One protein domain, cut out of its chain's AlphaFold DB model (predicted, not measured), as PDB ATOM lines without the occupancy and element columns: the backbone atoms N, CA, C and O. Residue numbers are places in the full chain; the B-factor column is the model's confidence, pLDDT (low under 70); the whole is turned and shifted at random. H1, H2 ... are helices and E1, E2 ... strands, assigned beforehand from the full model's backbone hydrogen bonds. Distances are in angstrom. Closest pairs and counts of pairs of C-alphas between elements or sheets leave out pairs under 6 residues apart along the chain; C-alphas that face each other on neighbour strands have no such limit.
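Overview. This is residues 11 to 132 of the 132 residues of an uncharacterized protein of Chloroflexi bacterium (UniProt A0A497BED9). H2 sits in the middle of the domain, with the first part of the long H1, residues 36 to 40, packed on it and the rest of H1 running on past it; H5 packs on H1 at residues 37 to 41, H4 crosses H2, and a small ribbon of two parallel strands, E1 and E2, lies on the side away from H4 and H5. H3 meets H2 at its end, and a long stretch with no named element, residues 11 to 34, comes first. The printed part has 122 residues, with five named helices and two named strands in the order H1 E1 H2 E2 H3 H4 H5; the class is mostly helix. It is compact, with a radius of gyration of the C-alphas of 14.7 A and spans of 41 by 32 by 26 A.

Along the chain. Begin at C-alpha 11, at (1.378, -11.002, -26.133), and pass residues 11 to 34 to reach H1, residues 35 to 53, which starts at C-alpha 35 at (5.684, -35.612, -42.692) and is 27.6 A long. Next come E1, residues 63 to 67, 12.8 A, and H2, residues 76 to 89, 20.0 A. Then find E2, residues 92 to 96, 12.6 A; H3, residues 100 to 108; H4, residues 113 to 122, 14.2 A; and H5, residues 124 to 131, which ends at C-alpha 131 at (10.505, -21.637, -47.911).

Arrangement. Start from H2, the hub, touching three helices. H1 touches it with residues 36 to 40 alone, at a shallow tilt of 28 degrees, the same way; the closest C-alphas, of Val 36 and Trp 82, are 5.9 A apart. H4 touches H2 about perpendicular, at 89 degrees, closest at the C-alphas of Leu 81 and Ala 119, 6.8 A. H3 and H2 only just touch, only at their ends, with 3 pairs of C-alphas within 8 A, the closest those of Val 79 and Phe 106, 6.2 A. H5 touches H1 at a shallow tilt of 18 degrees, the same way, closest at the C-alphas of Lys 41 and Leu 130, 5.9 A. H3 and H4 are apart. Look next at E1 and E2, parallel neighbours at 32 degrees: N 64 and O 92 are 2.8 A apart and N 96 and O 66 3.1 A, within hydrogen-bond range. E1, H2 and E2 form a strand-helix-strand unit, two parallel strands joined through a helix, with a right-handed crossover. Residues 15 to 16 pair with residues 64 to 65 of E1, parallel. In H1, H2, H3, H4 and H5 every O i to N i+4 pair is within hydrogen-bond range.

Size, cuts and confidence. The two C-alphas farthest apart are those of Glu 56 and Arg 72, 42.1 A. The printed part has no cut, and no link between named elements is long. Check the B-factor column: the mean pLDDT of the printed part is 73.4, and it is under 70 at residues 11 to 31, 60 to 62, 66 to 73 and 96 to 101.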
ATOM      1  N   ARG A  11       2.720 -10.968 -25.545       29.53
ATOM      2  CA  ARG A  11       1.378 -11.002 -26.133       29.53
ATOM      3  C   ARG A  11       1.303 -12.244 -27.031       29.53
ATOM      4  O   ARG A  11       1.419 -12.146 -28.242       29.53
ATOM      5  N   VAL A  12       1.202 -13.419 -26.404       37.12
ATOM      6  CA  VAL A  12       1.005 -14.702 -27.092       37.12
ATOM      7  C   VAL A  12      -0.412 -14.713 -27.642       37.12
ATOM      8  O   VAL A  12      -1.372 -14.956 -26.910       37.12
ATOM      9  N   GLU A  13      -0.561 -14.392 -28.918       37.09
ATOM     10  CA  GLU A  13      -1.785 -14.707 -29.643       37.09
ATOM     11  C   GLU A  13      -1.712 -16.190 -30.006       37.09
ATOM     12  O   GLU A  13      -0.885 -16.622 -30.807       37.09
ATOM     13  N   TRP A  14      -2.505 -16.983 -29.288       40.88
ATOM     14  CA  TRP A  14      -2.577 -18.431 -29.423       40.88
ATOM     15  C   TRP A  14      -3.147 -18.767 -30.800       40.88
ATOM     16  O   TRP A  14      -4.355 -18.673 -31.010       40.88
ATOM     17  N   ILE A  15      -2.287 -19.154 -31.741       36.34
ATOM     18  CA  ILE A  15      -2.743 -19.872 -32.926       36.34
ATOM     19  C   ILE A  15      -2.707 -21.347 -32.556       36.34
ATOM     20  O   ILE A  15      -1.661 -21.999 -32.575       36.34
ATOM     21  N   ASP A  16      -3.872 -21.846 -32.161       42.56
ATOM     22  CA  ASP A  16      -4.107 -23.271 -32.053       42.56
ATOM     23  C   ASP A  16      -4.123 -23.850 -33.474       42.56
ATOM     24  O   ASP A  16      -5.105 -23.705 -34.207       42.56
ATOM     25  N   ILE A  17      -3.023 -24.473 -33.902       37.31
ATOM     26  CA  ILE A  17      -2.960 -25.091 -35.229       37.31
ATOM     27  C   ILE A  17      -3.627 -26.462 -35.133       37.31
ATOM     28  O   ILE A  17      -2.995 -27.503 -34.965       37.31
ATOM     29  N   TYR A  18      -4.960 -26.425 -35.181       37.16
ATOM     30  CA  TYR A  18      -5.827 -27.588 -35.232       37.16
ATOM     31  C   TYR A  18      -6.184 -27.931 -36.684       37.16
ATOM     32  O   TYR A  18      -6.948 -27.213 -37.324       37.16
ATOM     33  N   HIS A  19      -5.709 -29.111 -37.103       33.19
ATOM     34  CA  HIS A  19      -6.324 -30.100 -38.006       33.19
ATOM     35  C   HIS A  19      -5.585 -30.413 -39.316       33.19
ATOM     36  O   HIS A  19      -5.776 -29.735 -40.318       33.19
ATOM     37  N   ALA A  20      -5.125 -31.668 -39.383       25.16
ATOM     38  CA  ALA A  20      -5.634 -32.594 -40.390       25.16
ATOM     39  C   ALA A  20      -6.775 -33.453 -39.778       25.16
ATOM     40  O   ALA A  20      -6.550 -34.355 -38.977       25.16
ATOM     41  N   LYS A  21      -8.019 -33.117 -40.160       26.70
ATOM     42  CA  LYS A  21      -9.313 -33.841 -40.036       26.70
ATOM     43  C   LYS A  21      -9.875 -34.267 -38.663       26.70
ATOM     44  O   LYS A  21      -9.821 -35.434 -38.295       26.70
ATOM     45  N   GLY A  22     -10.717 -33.403 -38.095       22.38
ATOM     46  CA  GLY A  22     -11.917 -33.821 -37.358       22.38
ATOM     47  C   GLY A  22     -11.767 -33.793 -35.844       22.38
ATOM     48  O   GLY A  22     -10.767 -34.225 -35.298       22.38
ATOM     49  N   ILE A  23     -12.794 -33.266 -35.181       29.34
ATOM     50  CA  ILE A  23     -12.907 -33.139 -33.727       29.34
ATOM     51  C   ILE A  23     -12.916 -34.539 -33.095       29.34
ATOM     52  O   ILE A  23     -13.960 -35.148 -32.892       29.34
ATOM     53  N   THR A  24     -11.714 -35.018 -32.823       25.94
ATOM     54  CA  THR A  24     -11.255 -36.042 -31.887       25.94
ATOM     55  C   THR A  24      -9.760 -35.755 -31.771       25.94
ATOM     56  O   THR A  24      -9.151 -35.393 -32.765       25.94
ATOM     57  N   THR A  25      -9.168 -35.825 -30.583       30.58
ATOM     58  CA  THR A  25      -7.713 -35.693 -30.371       30.58
ATOM     59  C   THR A  25      -6.925 -36.441 -31.455       30.58
ATOM     60  O   THR A  25      -6.861 -37.669 -31.422       30.58
ATOM     61  N   ASN A  26      -6.405 -35.713 -32.446       36.91
ATOM     62  CA  ASN A  26      -5.729 -36.294 -33.599       36.91
ATOM     63  C   ASN A  26      -4.244 -36.354 -33.303       36.91
ATOM     64  O   ASN A  26      -3.516 -35.368 -33.374       36.91
ATOM     65  N   ASN A  27      -3.854 -37.554 -32.919       44.44
ATOM     66  CA  ASN A  27      -2.503 -37.972 -32.629       44.44
ATOM     67  C   ASN A  27      -1.606 -37.783 -33.860       44.44
ATOM     68  O   ASN A  27      -2.007 -38.101 -34.981       44.44
ATOM     69  N   ILE A  28      -0.371 -37.321 -33.658       48.19
ATOM     70  CA  ILE A  28       0.689 -37.506 -34.655       48.19
ATOM     71  C   ILE A  28       1.012 -39.009 -34.637       48.19
ATOM     72  O   ILE A  28       1.725 -39.492 -33.759       48.19
ATOM     73  N   GLU A  29       0.419 -39.769 -35.563       50.31
ATOM     74  CA  GLU A  29       0.628 -41.219 -35.733       50.31
ATOM     75  C   GLU A  29       1.591 -41.509 -36.891       50.31
ATOM     76  O   GLU A  29       1.290 -42.303 -37.780       50.31
ATOM     77  N   THR A  30       2.732 -40.824 -36.937       56.53
ATOM     78  CA  THR A  30       3.699 -41.004 -38.024       56.53
ATOM     79  C   THR A  30       5.122 -41.073 -37.491       56.53
ATOM     80  O   THR A  30       5.531 -40.270 -36.652       56.53
ATOM     81  N   ASP A  31       5.863 -42.064 -37.973       61.72
ATOM     82  CA  ASP A  31       7.305 -42.213 -37.801       61.72
ATOM     83  C   ASP A  31       8.092 -41.694 -39.017       61.72
ATOM     84  O   ASP A  31       9.322 -41.622 -38.949       61.72
ATOM     85  N   ASP A  32       7.394 -41.292 -40.090       75.94
ATOM     86  CA  ASP A  32       7.975 -40.762 -41.325       75.94
ATOM     87  C   ASP A  32       8.502 -39.329 -41.121       75.94
ATOM     88  O   ASP A  32       7.703 -38.398 -40.946       75.94
ATOM     89  N   PRO A  33       9.826 -39.106 -41.206       77.75
ATOM     90  CA  PRO A  33      10.418 -37.779 -41.076       77.75
ATOM     91  C   PRO A  33       9.924 -36.786 -42.141       77.75
ATOM     92  O   PRO A  33       9.855 -35.588 -41.869       77.75
ATOM     93  N   ALA A  34       9.528 -37.247 -43.334       82.06
ATOM     94  CA  ALA A  34       9.061 -36.359 -44.402       82.06
ATOM     95  C   ALA A  34       7.734 -35.656 -44.060       82.06
ATOM     96  O   ALA A  34       7.468 -34.563 -44.562       82.06
ATOM     97  N   SER A  35       6.932 -36.229 -43.158       80.88
ATOM     98  CA  SER A  35       5.684 -35.612 -42.692       80.88
ATOM     99  C   SER A  35       5.895 -34.270 -41.974       80.88
ATOM    100  O   SER A  35       4.987 -33.442 -41.958       80.88
ATOM    101  N   VAL A  36       7.106 -34.000 -41.457       85.00
ATOM    102  CA  VAL A  36       7.477 -32.706 -40.855       85.00
ATOM    103  C   VAL A  36       7.218 -31.543 -41.817       85.00
ATOM    104  O   VAL A  36       6.698 -30.511 -41.401       85.00
ATOM    105  N   PHE A  37       7.531 -31.700 -43.103       89.06
ATOM    106  CA  PHE A  37       7.369 -30.617 -44.076       89.06
ATOM    107  C   PHE A  37       5.905 -30.240 -44.287       89.06
ATOM    108  O   PHE A  37       5.593 -29.054 -44.388       89.06
ATOM    109  N   GLU A  38       5.009 -31.225 -44.307       85.00
ATOM    110  CA  GLU A  38       3.576 -30.982 -44.462       85.00
ATOM    111  C   GLU A  38       3.016 -30.233 -43.247       85.00
ATOM    112  O   GLU A  38       2.315 -29.239 -43.426       85.00
ATOM    113  N   TYR A  39       3.439 -30.589 -42.026       80.31
ATOM    114  CA  TYR A  39       3.075 -29.821 -40.830       80.31
ATOM    115  C   TYR A  39       3.499 -28.356 -40.946       80.31
ATOM    116  O   TYR A  39       2.694 -27.454 -40.736       80.31
ATOM    117  N   PHE A  40       4.750 -28.089 -41.318       86.81
ATOM    118  CA  PHE A  40       5.247 -26.716 -41.407       86.81
ATOM    119  C   PHE A  40       4.608 -25.911 -42.553       86.81
ATOM    120  O   PHE A  40       4.411 -24.702 -42.398       86.81
ATOM    121  N   LYS A  41       4.229 -26.553 -43.666       86.50
ATOM    122  CA  LYS A  41       3.441 -25.919 -44.738       86.50
ATOM    123  C   LYS A  41       2.060 -25.498 -44.229       86.50
ATOM    124  O   LYS A  41       1.695 -24.334 -44.371       86.50
ATOM    125  N   GLU A  42       1.339 -26.398 -43.560       80.31
ATOM    126  CA  GLU A  42       0.024 -26.102 -42.970       80.31
ATOM    127  C   GLU A  42       0.099 -24.965 -41.937       80.31
ATOM    128  O   GLU A  42      -0.771 -24.083 -41.891       80.31
ATOM    129  N   MET A  43       1.165 -24.937 -41.128       81.88
ATOM    130  CA  MET A  43       1.396 -23.850 -40.174       81.88
ATOM    131  C   MET A  43       1.568 -22.499 -40.873       81.88
ATOM    132  O   MET A  43       0.942 -21.514 -40.476       81.88
ATOM    133  N   LYS A  44       2.385 -22.456 -41.933       83.50
ATOM    134  CA  LYS A  44       2.613 -21.251 -42.740       83.50
ATOM    135  C   LYS A  44       1.306 -20.731 -43.331       83.50
ATOM    136  O   LYS A  44       0.985 -19.557 -43.153       83.50
ATOM    137  N   GLU A  45       0.520 -21.604 -43.957       83.19
ATOM    138  CA  GLU A  45      -0.772 -21.243 -44.550       83.19
ATOM    139  C   GLU A  45      -1.752 -20.680 -43.511       83.19
ATOM    140  O   GLU A  45      -2.436 -19.686 -43.771       83.19
ATOM    141  N   SER A  46      -1.783 -21.274 -42.315       79.25
ATOM    142  CA  SER A  46      -2.633 -20.823 -41.208       79.25
ATOM    143  C   SER A  46      -2.250 -19.420 -40.725       79.25
ATOM    144  O   SER A  46      -3.119 -18.558 -40.575       79.25
ATOM    145  N   ILE A  47      -0.950 -19.158 -40.546       78.12
ATOM    146  CA  ILE A  47      -0.432 -17.836 -40.156       78.12
ATOM    147  C   ILE A  47      -0.722 -16.799 -41.242       78.12
ATOM    148  O   ILE A  47      -1.160 -15.688 -40.946       78.12
ATOM    149  N   GLU A  48      -0.507 -17.150 -42.509       83.25
ATOM    150  CA  GLU A  48      -0.786 -16.257 -43.632       83.25
ATOM    151  C   GLU A  48      -2.280 -15.945 -43.761       83.25
ATOM    152  O   GLU A  48      -2.638 -14.812 -44.088       83.25
ATOM    153  N   SER A  49      -3.159 -16.915 -43.487       80.12
ATOM    154  CA  SER A  49      -4.602 -16.670 -43.443       80.12
ATOM    155  C   SER A  49      -4.972 -15.715 -42.320       80.12
ATOM    156  O   SER A  49      -5.633 -14.713 -42.577       80.12
ATOM    157  N   ALA A  50      -4.472 -15.957 -41.107       74.75
ATOM    158  CA  ALA A  50      -4.730 -15.083 -39.969       74.75
ATOM    159  C   ALA A  50      -4.225 -13.650 -40.218       74.75
ATOM    160  O   ALA A  50      -4.929 -12.686 -39.922       74.75
ATOM    161  N   ARG A  51      -3.059 -13.495 -40.859       78.44
ATOM    162  CA  ARG A  51      -2.509 -12.188 -41.250       78.44
ATOM    163  C   ARG A  51      -3.406 -11.432 -42.236       78.44
ATOM    164  O   ARG A  51      -3.451 -10.204 -42.190       78.44
ATOM    165  N   ARG A  52      -4.105 -12.135 -43.136       82.75
ATOM    166  CA  ARG A  52      -5.071 -11.526 -44.072       82.75
ATOM    167  C   ARG A  52      -6.370 -11.130 -43.381       82.75
ATOM    168  O   ARG A  52      -6.899 -10.061 -43.678       82.75
ATOM    169  N   ASP A  53      -6.865 -11.990 -42.499       78.88
ATOM    170  CA  ASP A  53      -8.155 -11.803 -41.835       78.88
ATOM    171  C   ASP A  53      -8.083 -10.753 -40.717       78.88
ATOM    172  O   ASP A  53      -9.077 -10.078 -40.446       78.88
ATOM    173  N   PHE A  54      -6.902 -10.573 -40.115       76.88
ATOM    174  CA  PHE A  54      -6.679  -9.647 -39.008       76.88
ATOM    175  C   PHE A  54      -5.377  -8.830 -39.167       76.88
ATOM    176  O   PHE A  54      -4.407  -9.022 -38.426       76.88
ATOM    177  N   PRO A  55      -5.316  -7.908 -40.144       78.19
ATOM    178  CA  PRO A  55      -4.100  -7.162 -40.484       78.19
ATOM    179  C   PRO A  55      -3.615  -6.197 -39.389       78.19
ATOM    180  O   PRO A  55      -2.504  -5.676 -39.476       78.19
ATOM    181  N   GLU A  56      -4.438  -5.910 -38.379       76.31
ATOM    182  CA  GLU A  56      -4.081  -5.083 -37.228       76.31
ATOM    183  C   GLU A  56      -3.169  -5.788 -36.212       76.31
ATOM    184  O   GLU A  56      -2.583  -5.113 -35.358       76.31
ATOM    185  N   PHE A  57      -3.046  -7.118 -36.284       70.44
ATOM    186  CA  PHE A  57      -2.194  -7.888 -35.382       70.44
ATOM    187  C   PHE A  57      -0.783  -8.081 -35.935       70.44
ATOM    188  O   PHE A  57      -0.548  -8.192 -37.140       70.44
ATOM    189  N   CYS A  58       0.177  -8.129 -35.012       70.31
ATOM    190  CA  CYS A  58       1.561  -8.456 -35.316       70.31
ATOM    191  C   CYS A  58       1.742  -9.970 -35.217       70.31
ATOM    192  O   CYS A  58       1.600 -10.537 -34.137       70.31
ATOM    193  N   PHE A  59       2.095 -10.607 -36.331       71.88
ATOM    194  CA  PHE A  59       2.311 -12.054 -36.390       71.88
ATOM    195  C   PHE A  59       3.779 -12.461 -36.209       71.88
ATOM    196  O   PHE A  59       4.094 -13.644 -36.283       71.88
ATOM    197  N   ASP A  60       4.673 -11.497 -35.980       67.81
ATOM    198  CA  ASP A  60       6.116 -11.750 -35.897       67.81
ATOM    199  C   ASP A  60       6.531 -12.334 -34.526       67.81
ATOM    200  O   ASP A  60       7.564 -12.989 -34.428       67.81
ATOM    201  N   ASP A  61       5.689 -12.179 -33.492       67.56
ATOM    202  CA  ASP A  61       5.907 -12.692 -32.125       67.56
ATOM    203  C   ASP A  61       4.939 -13.835 -31.743       67.56
ATOM    204  O   ASP A  61       4.714 -14.126 -30.563       67.56
ATOM    205  N   VAL A  62       4.327 -14.491 -32.733       69.56
ATOM    206  CA  VAL A  62       3.362 -15.570 -32.486       69.56
ATOM    207  C   VAL A  62       4.071 -16.828 -31.995       69.56
ATOM    208  O   VAL A  62       5.039 -17.297 -32.595       69.56
ATOM    209  N   ILE A  63       3.544 -17.403 -30.912       70.00
ATOM    210  CA  ILE A  63       3.916 -18.743 -30.460       70.00
ATOM    211  C   ILE A  63       2.871 -19.719 -30.986       70.00
ATOM    212  O   ILE A  63       1.687 -19.629 -30.662       70.00
ATOM    213  N   ILE A  64       3.336 -20.673 -31.776       73.19
ATOM    214  CA  ILE A  64       2.546 -21.776 -32.297       73.19
ATOM    215  C   ILE A  64       2.482 -22.863 -31.237       73.19
ATOM    216  O   ILE A  64       3.513 -23.293 -30.718       73.19
ATOM    217  N   ARG A  65       1.285 -23.359 -30.941       71.25
ATOM    218  CA  ARG A  65       1.126 -24.552 -30.113       71.25
ATOM    219  C   ARG A  65       1.030 -25.791 -31.002       71.25
ATOM    220  O   ARG A  65       0.144 -25.868 -31.846       71.25
ATOM    221  N   ALA A  66       1.907 -26.765 -30.770       68.25
ATOM    222  CA  ALA A  66       1.833 -28.095 -31.370       68.25
ATOM    223  C   ALA A  66       1.663 -29.148 -30.267       68.25
ATOM    224  O   ALA A  66       2.514 -29.256 -29.377       68.25
ATOM    225  N   ASP A  67       0.563 -29.907 -30.326       64.00
ATOM    226  CA  ASP A  67       0.278 -30.998 -29.392       64.00
ATOM    227  C   ASP A  67       0.760 -32.343 -29.977       64.00
ATOM    228  O   ASP A  67       0.271 -32.796 -31.014       64.00
ATOM    229  N   PHE A  68       1.723 -32.999 -29.321       61.78
ATOM    230  CA  PHE A  68       2.335 -34.255 -29.790       61.78
ATOM    231  C   PHE A  68       1.741 -35.468 -29.079       61.78
ATOM    232  O   PHE A  68       2.423 -36.153 -28.314       61.78
ATOM    233  N   ILE A  69       0.472 -35.774 -29.329       51.59
ATOM    234  CA  ILE A  69      -0.182 -36.926 -28.700       51.59
ATOM    235  C   ILE A  69       0.387 -38.208 -29.329       51.59
ATOM    236  O   ILE A  69      -0.048 -38.646 -30.388       51.59
ATOM    237  N   ALA A  70       1.451 -38.750 -28.736       51.34
ATOM    238  CA  ALA A  70       2.280 -39.740 -29.412       51.34
ATOM    239  C   ALA A  70       1.772 -41.177 -29.277       51.34
ATOM    240  O   ALA A  70       1.493 -41.681 -28.184       51.34
ATOM    241  N   VAL A  71       1.817 -41.870 -30.412       49.25
ATOM    242  CA  VAL A  71       1.860 -43.326 -30.509       49.25
ATOM    243  C   VAL A  71       3.283 -43.783 -30.175       49.25
ATOM    244  O   VAL A  71       4.199 -43.521 -30.931       49.25
ATOM    245  N   ARG A  72       3.456 -44.462 -29.036       54.09
ATOM    246  CA  ARG A  72       4.588 -45.313 -28.585       54.09
ATOM    247  C   ARG A  72       6.061 -44.839 -28.721       54.09
ATOM    248  O   ARG A  72       6.765 -45.070 -27.741       54.09
ATOM    249  N   ASP A  73       6.540 -44.221 -29.806       64.62
ATOM    250  CA  ASP A  73       7.859 -43.559 -29.922       64.62
ATOM    251  C   ASP A  73       7.995 -42.774 -31.253       64.62
ATOM    252  O   ASP A  73       7.441 -43.203 -32.261       64.62
ATOM    253  N   VAL A  74       8.758 -41.671 -31.288       72.06
ATOM    254  CA  VAL A  74       9.108 -40.940 -32.537       72.06
ATOM    255  C   VAL A  74      10.551 -41.233 -32.951       72.06
ATOM    256  O   VAL A  74      11.402 -41.464 -32.087       72.06
ATOM    257  N   SER A  75      10.851 -41.221 -34.253       78.88
ATOM    258  CA  SER A  75      12.219 -41.428 -34.751       78.88
ATOM    259  C   SER A  75      13.118 -40.214 -34.472       78.88
ATOM    260  O   SER A  75      12.653 -39.075 -34.396       78.88
ATOM    261  N   ASP A  76      14.426 -40.442 -34.330       85.31
ATOM    262  CA  ASP A  76      15.389 -39.352 -34.115       85.31
ATOM    263  C   ASP A  76      15.470 -38.428 -35.342       85.31
ATOM    264  O   ASP A  76      15.639 -37.220 -35.200       85.31
ATOM    265  N   GLU A  77      15.298 -38.980 -36.548       89.00
ATOM    266  CA  GLU A  77      15.234 -38.210 -37.796       89.00
ATOM    267  C   GLU A  77      14.037 -37.255 -37.816       89.00
ATOM    268  O   GLU A  77      14.196 -36.094 -38.189       89.00
ATOM    269  N   PHE A  78      12.863 -37.704 -37.357       86.44
ATOM    270  CA  PHE A  78      11.681 -36.851 -37.233       86.44
ATOM    271  C   PHE A  78      11.942 -35.674 -36.285       86.44
ATOM    272  O   PHE A  78      11.686 -34.522 -36.633       86.44
ATOM    273  N   VAL A  79      12.504 -35.945 -35.100       85.56
ATOM    274  CA  VAL A  79      12.824 -34.907 -34.103       85.56
ATOM    275  C   VAL A  79      13.825 -33.900 -34.668       85.56
ATOM    276  O   VAL A  79      13.622 -32.691 -34.544       85.56
ATOM    277  N   LYS A  80      14.882 -34.379 -35.333       91.50
ATOM    278  CA  LYS A  80      15.897 -33.518 -35.949       91.50
ATOM    279  C   LYS A  80      15.311 -32.643 -37.046       91.50
ATOM    280  O   LYS A  80      15.527 -31.434 -37.027       91.50
ATOM    281  N   LEU A  81      14.546 -33.220 -37.974       92.50
ATOM    282  CA  LEU A  81      13.909 -32.444 -39.038       92.50
ATOM    283  C   LEU A  81      12.947 -31.405 -38.483       92.50
ATOM    284  O   LEU A  81      12.948 -30.284 -38.981       92.50
ATOM    285  N   TRP A  82      12.173 -31.740 -37.450       89.81
ATOM    286  CA  TRP A  82      11.280 -30.779 -36.809       89.81
ATOM    287  C   TRP A  82      12.047 -29.574 -36.272       89.81
ATOM    288  O   TRP A  82      11.695 -28.434 -36.567       89.81
ATOM    289  N   LEU A  83      13.113 -29.817 -35.504       90.56
ATOM    290  CA  LEU A  83      13.931 -28.751 -34.924       90.56
ATOM    291  C   LEU A  83      14.626 -27.908 -36.004       90.56
ATOM    292  O   LEU A  83      14.718 -26.690 -35.867       90.56
ATOM    293  N   ILE A  84      15.085 -28.533 -37.090       95.12
ATOM    294  CA  ILE A  84      15.661 -27.816 -38.232       95.12
ATOM    295  C   ILE A  84      14.590 -26.956 -38.911       95.12
ATOM    296  O   ILE A  84      14.846 -25.782 -39.173       95.12
ATOM    297  N   CYS A  85      13.393 -27.499 -39.154       92.50
ATOM    298  CA  CYS A  85      12.273 -26.764 -39.744       92.50
ATOM    299  C   CYS A  85      11.888 -25.548 -38.892       92.50
ATOM    300  O   CYS A  85      11.769 -24.453 -39.432       92.50
ATOM    301  N   GLU A  86      11.808 -25.711 -37.568       90.62
ATOM    302  CA  GLU A  86      11.556 -24.627 -36.606       90.62
ATOM    303  C   GLU A  86      12.551 -23.473 -36.765       90.62
ATOM    304  O   GLU A  86      12.159 -22.308 -36.834       90.62
ATOM    305  N   GLN A  87      13.839 -23.792 -36.903       90.75
ATOM    306  CA  GLN A  87      14.872 -22.778 -37.080       90.75
ATOM    307  C   GLN A  87      14.840 -22.098 -38.449       90.75
ATOM    308  O   GLN A  87      15.051 -20.889 -38.520       90.75
ATOM    309  N   VAL A  88      14.617 -22.845 -39.536       91.25
ATOM    310  CA  VAL A  88      14.666 -22.262 -40.889       91.25
ATOM    311  C   VAL A  88      13.418 -21.452 -41.218       91.25
ATOM    312  O   VAL A  88      13.526 -20.465 -41.941       91.25
ATOM    313  N   THR A  89      12.247 -21.831 -40.696       88.56
ATOM    314  CA  THR A  89      11.020 -21.041 -40.873       88.56
ATOM    315  C   THR A  89      10.916 -19.898 -39.868       88.56
ATOM    316  O   THR A  89      10.152 -18.962 -40.094       88.56
ATOM    317  N   GLY A  90      11.674 -19.956 -38.768       85.81
ATOM    318  CA  GLY A  90      11.600 -18.982 -37.680       85.81
ATOM    319  C   GLY A  90      10.322 -19.103 -36.847       85.81
ATOM    320  O   GLY A  90       9.959 -18.166 -36.139       85.81
ATOM    321  N   PHE A  91       9.615 -20.230 -36.939       83.38
ATOM    322  CA  PHE A  91       8.412 -20.464 -36.150       83.38
ATOM    323  C   PHE A  91       8.772 -20.741 -34.693       83.38
ATOM    324  O   PHE A  91       9.573 -21.619 -34.402       83.38
ATOM    325  N   ASN A  92       8.134 -20.037 -33.760       75.81
ATOM    326  CA  ASN A  92       8.282 -20.325 -32.337       75.81
ATOM    327  C   ASN A  92       7.270 -21.396 -31.935       75.81
ATOM    328  O   ASN A  92       6.101 -21.081 -31.719       75.81
ATOM    329  N   VAL A  93       7.697 -22.657 -31.832       77.62
ATOM    330  CA  VAL A  93       6.776 -23.771 -31.577       77.62
ATOM    331  C   VAL A  93       6.864 -24.247 -30.128       77.62
ATOM    332  O   VAL A  93       7.811 -24.926 -29.712       77.62
ATOM    333  N   SER A  94       5.815 -23.956 -29.364       74.44
ATOM    334  CA  SER A  94       5.576 -24.541 -28.051       74.44
ATOM    335  C   SER A  94       5.040 -25.963 -28.195       74.44
ATOM    336  O   SER A  94       3.959 -26.194 -28.738       74.44
ATOM    337  N   LYS A  95       5.800 -26.916 -27.662       73.50
ATOM    338  CA  LYS A  95       5.532 -28.356 -27.742       73.50
ATOM    339  C   LYS A  95       4.824 -28.759 -26.451       73.50
ATOM    340  O   LYS A  95       5.460 -28.827 -25.397       73.50
ATOM    341  N   ILE A  96       3.507 -28.922 -26.510       57.44
ATOM    342  CA  ILE A  96       2.658 -29.227 -25.349       57.44
ATOM    343  C   ILE A  96       2.101 -30.647 -25.521       57.44
ATOM    344  O   ILE A  96       2.038 -31.155 -26.630       57.44
ATOM    345  N   ASP A  97       1.808 -31.331 -24.416       57.84
ATOM    346  CA  ASP A  97       1.144 -32.643 -24.387       57.84
ATOM    347  C   ASP A  97       1.693 -33.698 -25.361       57.84
ATOM    348  O   ASP A  97       1.132 -33.982 -26.420       57.84
ATOM    349  N   GLY A  98       2.766 -34.363 -24.932       55.50
ATOM    350  CA  GLY A  98       3.132 -35.663 -25.472       55.50
ATOM    351  C   GLY A  98       3.390 -36.684 -24.382       55.50
ATOM    352  O   GLY A  98       3.634 -36.337 -23.224       55.50
ATOM    353  N   HIS A  99       3.354 -37.965 -24.754       61.25
ATOM    354  CA  HIS A  99       3.898 -39.024 -23.905       61.25
ATOM    355  C   HIS A  99       5.304 -38.592 -23.457       61.25
ATOM    356  O   HIS A  99       6.084 -38.140 -24.294       61.25
ATOM    357  N   HIS A 100       5.610 -38.707 -22.157       61.72
ATOM    358  CA  HIS A 100       6.824 -38.154 -21.528       61.72
ATOM    359  C   HIS A 100       8.095 -38.343 -22.378       61.72
ATOM    360  O   HIS A 100       8.850 -37.398 -22.587       61.72
ATOM    361  N   ASN A 101       8.234 -39.527 -22.977       68.56
ATOM    362  CA  ASN A 101       9.349 -39.928 -23.831       68.56
ATOM    363  C   ASN A 101       9.559 -39.024 -25.065       68.56
ATOM    364  O   ASN A 101      10.696 -38.751 -25.428       68.56
ATOM    365  N   VAL A 102       8.495 -38.531 -25.709       71.44
ATOM    366  CA  VAL A 102       8.608 -37.679 -26.908       71.44
ATOM    367  C   VAL A 102       9.088 -36.282 -26.539       71.44
ATOM    368  O   VAL A 102      10.025 -35.767 -27.144       71.44
ATOM    369  N   VAL A 103       8.503 -35.687 -25.497       74.44
ATOM    370  CA  VAL A 103       8.931 -34.370 -24.998       74.44
ATOM    371  C   VAL A 103      10.389 -34.414 -24.538       74.44
ATOM    372  O   VAL A 103      11.143 -33.472 -24.782       74.44
ATOM    373  N   GLU A 104      10.811 -35.503 -23.893       78.19
ATOM    374  CA  GLU A 104      12.210 -35.707 -23.517       78.19
ATOM    375  C   GLU A 104      13.138 -35.850 -24.727       78.19
ATOM    376  O   GLU A 104      14.208 -35.244 -24.718       78.19
ATOM    377  N   LYS A 105      12.736 -36.563 -25.792       80.88
ATOM    378  CA  LYS A 105      13.535 -36.644 -27.027       80.88
ATOM    379  C   LYS A 105      13.791 -35.269 -27.636       80.88
ATOM    380  O   LYS A 105      14.935 -34.965 -27.952       80.88
ATOM    381  N   PHE A 106      12.773 -34.415 -27.730       83.44
ATOM    382  CA  PHE A 106      12.957 -33.039 -28.204       83.44
ATOM    383  C   PHE A 106      13.902 -32.228 -27.311       83.44
ATOM    384  O   PHE A 106      14.744 -31.499 -27.821       83.44
ATOM    385  N   LYS A 107      13.784 -32.358 -25.983       84.12
ATOM    386  CA  LYS A 107      14.638 -31.632 -25.025       84.12
ATOM    387  C   LYS A 107      16.098 -32.076 -25.056       84.12
ATOM    388  O   LYS A 107      16.974 -31.261 -24.790       84.12
ATOM    389  N   ASN A 108      16.338 -33.352 -25.340       86.56
ATOM    390  CA  ASN A 108      17.667 -33.959 -25.325       86.56
ATOM    391  C   ASN A 108      18.297 -34.055 -26.724       86.56
ATOM    392  O   ASN A 108      19.398 -34.588 -26.855       86.56
ATOM    393  N   CYS A 109      17.611 -33.587 -27.770       89.19
ATOM    394  CA  CYS A 109      18.143 -33.584 -29.126       89.19
ATOM    395  C   CYS A 109      19.022 -32.348 -29.344       89.19
ATOM    396  O   CYS A 109      18.542 -31.215 -29.331       89.19
ATOM    397  N   GLU A 110      20.313 -32.578 -29.573       92.94
ATOM    398  CA  GLU A 110      21.256 -31.555 -30.014       92.94
ATOM    399  C   GLU A 110      21.463 -31.672 -31.527       92.94
ATOM    400  O   GLU A 110      21.694 -32.766 -32.045       92.94
ATOM    401  N   LEU A 111      21.380 -30.543 -32.237       93.81
ATOM    402  CA  LEU A 111      21.647 -30.481 -33.672       93.81
ATOM    403  C   LEU A 111      23.124 -30.188 -33.932       93.81
ATOM    404  O   LEU A 111      23.704 -29.261 -33.365       93.81
ATOM    405  N   THR A 112      23.717 -30.950 -34.844       95.31
ATOM    406  CA  THR A 112      25.092 -30.778 -35.315       95.31
ATOM    407  C   THR A 112      25.121 -30.274 -36.755       95.31
ATOM    408  O   THR A 112      24.127 -30.352 -37.472       95.31
ATOM    409  N   ALA A 113      26.279 -29.790 -37.219       95.81
ATOM    410  CA  ALA A 113      26.460 -29.376 -38.615       95.81
ATOM    411  C   ALA A 113      26.141 -30.506 -39.615       95.81
ATOM    412  O   ALA A 113      25.552 -30.247 -40.666       95.81
ATOM    413  N   ASP A 114      26.473 -31.750 -39.258       97.12
ATOM    414  CA  ASP A 114      26.205 -32.927 -40.084       97.12
ATOM    415  C   ASP A 114      24.697 -33.194 -40.211       97.12
ATOM    416  O   ASP A 114      24.243 -33.616 -41.273       97.12
ATOM    417  N   ASP A 115      23.901 -32.879 -39.182       96.06
ATOM    418  CA  ASP A 115      22.441 -33.017 -39.231       96.06
ATOM    419  C   ASP A 115      21.815 -32.028 -40.222       96.06
ATOM    420  O   ASP A 115      20.966 -32.415 -41.025       96.06
ATOM    421  N   TYR A 116      22.270 -30.769 -40.242       95.25
ATOM    422  CA  TYR A 116      21.825 -29.816 -41.268       95.25
ATOM    423  C   TYR A 116      22.256 -30.273 -42.657       95.25
ATOM    424  O   TYR A 116      21.457 -30.236 -43.591       95.25
ATOM    425  N   GLN A 117      23.504 -30.726 -42.808       96.75
ATOM    426  CA  GLN A 117      23.995 -31.199 -44.098       96.75
ATOM    427  C   GLN A 117      23.175 -32.394 -44.601       96.75
ATOM    428  O   GLN A 117      22.797 -32.426 -45.773       96.75
ATOM    429  N   TRP A 118      22.860 -33.352 -43.730       96.12
ATOM    430  CA  TRP A 118      21.958 -34.454 -44.045       96.12
ATOM    431  C   TRP A 118      20.571 -33.950 -44.451       96.12
ATOM    432  O   TRP A 118      20.080 -34.349 -45.508       96.12
ATOM    433  N   ALA A 119      19.962 -33.051 -43.674       96.44
ATOM    434  CA  ALA A 119      18.615 -32.561 -43.942       96.44
ATOM    435  C   ALA A 119      18.533 -31.844 -45.299       96.44
ATOM    436  O   ALA A 119      17.683 -32.174 -46.125       96.44
ATOM    437  N   PHE A 120      19.458 -30.918 -45.571       95.31
ATOM    438  CA  PHE A 120      19.462 -30.145 -46.814       95.31
ATOM    439  C   PHE A 120      19.856 -30.960 -48.044       95.31
ATOM    440  O   PHE A 120      19.413 -30.627 -49.138       95.31
ATOM    441  N   ASN A 121      20.643 -32.029 -47.896       95.81
ATOM    442  CA  ASN A 121      20.945 -32.926 -49.013       95.81
ATOM    443  C   ASN A 121      19.792 -33.897 -49.295       95.81
ATOM    444  O   ASN A 121      19.487 -34.165 -50.455       95.81
ATOM    445  N   THR A 122      19.161 -34.426 -48.246       96.50
ATOM    446  CA  THR A 122      18.111 -35.451 -48.354       96.50
ATOM    447  C   THR A 122      16.770 -34.851 -48.772       96.50
ATOM    448  O   THR A 122      16.072 -35.426 -49.603       96.50
ATOM    449  N   PHE A 123      16.428 -33.675 -48.239       95.44
ATOM    450  CA  PHE A 123      15.113 -33.043 -48.395       95.44
ATOM    451  C   PHE A 123      15.184 -31.677 -49.088       95.44
ATOM    452  O   PHE A 123      14.368 -30.792 -48.832       95.44
ATOM    453  N   TYR A 124      16.176 -31.484 -49.966       94.12
ATOM    454  CA  TYR A 124      16.416 -30.208 -50.649       94.12
ATOM    455  C   TYR A 124      15.146 -29.627 -51.289       94.12
ATOM    456  O   TYR A 124      14.833 -28.458 -51.088       94.12
ATOM    457  N   GLN A 125      14.405 -30.447 -52.041       95.31
ATOM    458  CA  GLN A 125      13.204 -30.001 -52.755       95.31
ATOM    459  C   GLN A 125      12.095 -29.578 -51.788       95.31
ATOM    460  O   GLN A 125      11.480 -28.537 -51.979       95.31
ATOM    461  N   GLN A 126      11.897 -30.323 -50.702       95.88
ATOM    462  CA  GLN A 126      10.899 -30.003 -49.687       95.88
ATOM    463  C   GLN A 126      11.234 -28.698 -48.955       95.88
ATOM    464  O   GLN A 126      10.335 -27.905 -48.688       95.88
ATOM    465  N   PHE A 127      12.516 -28.426 -48.687       94.88
ATOM    466  CA  PHE A 127      12.937 -27.127 -48.157       94.88
ATOM    467  C   PHE A 127      12.701 -25.985 -49.152       94.88
ATOM    468  O   PHE A 127      12.269 -24.915 -48.731       94.88
ATOM    469  N   GLN A 128      12.952 -26.195 -50.450       92.50
ATOM    470  CA  GLN A 128      12.634 -25.192 -51.476       92.50
ATOM    471  C   GLN A 128      11.132 -24.882 -51.496       92.50
ATOM    472  O   GLN A 128      10.748 -23.718 -51.456       92.50
ATOM    473  N   GLU A 129      10.282 -25.910 -51.485       92.25
ATOM    474  CA  GLU A 129       8.825 -25.743 -51.446       92.25
ATOM    475  C   GLU A 129       8.338 -25.047 -50.169       92.25
ATOM    476  O   GLU A 129       7.468 -24.181 -50.230       92.25
ATOM    477  N   LEU A 130       8.878 -25.425 -49.005       89.69
ATOM    478  CA  LEU A 130       8.469 -24.868 -47.715       89.69
ATOM    479  C   LEU A 130       8.814 -23.376 -47.605       89.69
ATOM    480  O   LEU A 130       8.008 -22.567 -47.128       89.69
ATOM    481  N   LEU A 131      10.019 -23.007 -48.035       86.75
ATOM    482  CA  LEU A 131      10.505 -21.637 -47.911       86.75
ATOM    483  C   LEU A 131       9.889 -20.713 -48.974       86.75
ATOM    484  O   LEU A 131       9.571 -19.572 -48.630       86.75
ATOM    485  N   GLY A 132       9.541 -21.246 -50.153       73.75
ATOM    486  CA  GLY A 132       8.876 -20.504 -51.231       73.75
ATOM    487  C   GLY A 132       9.846 -19.720 -52.102       73.75
ATOM    488  O   GLY A 132      10.637 -18.926 -51.548       73.75
TER     489      GLY A 132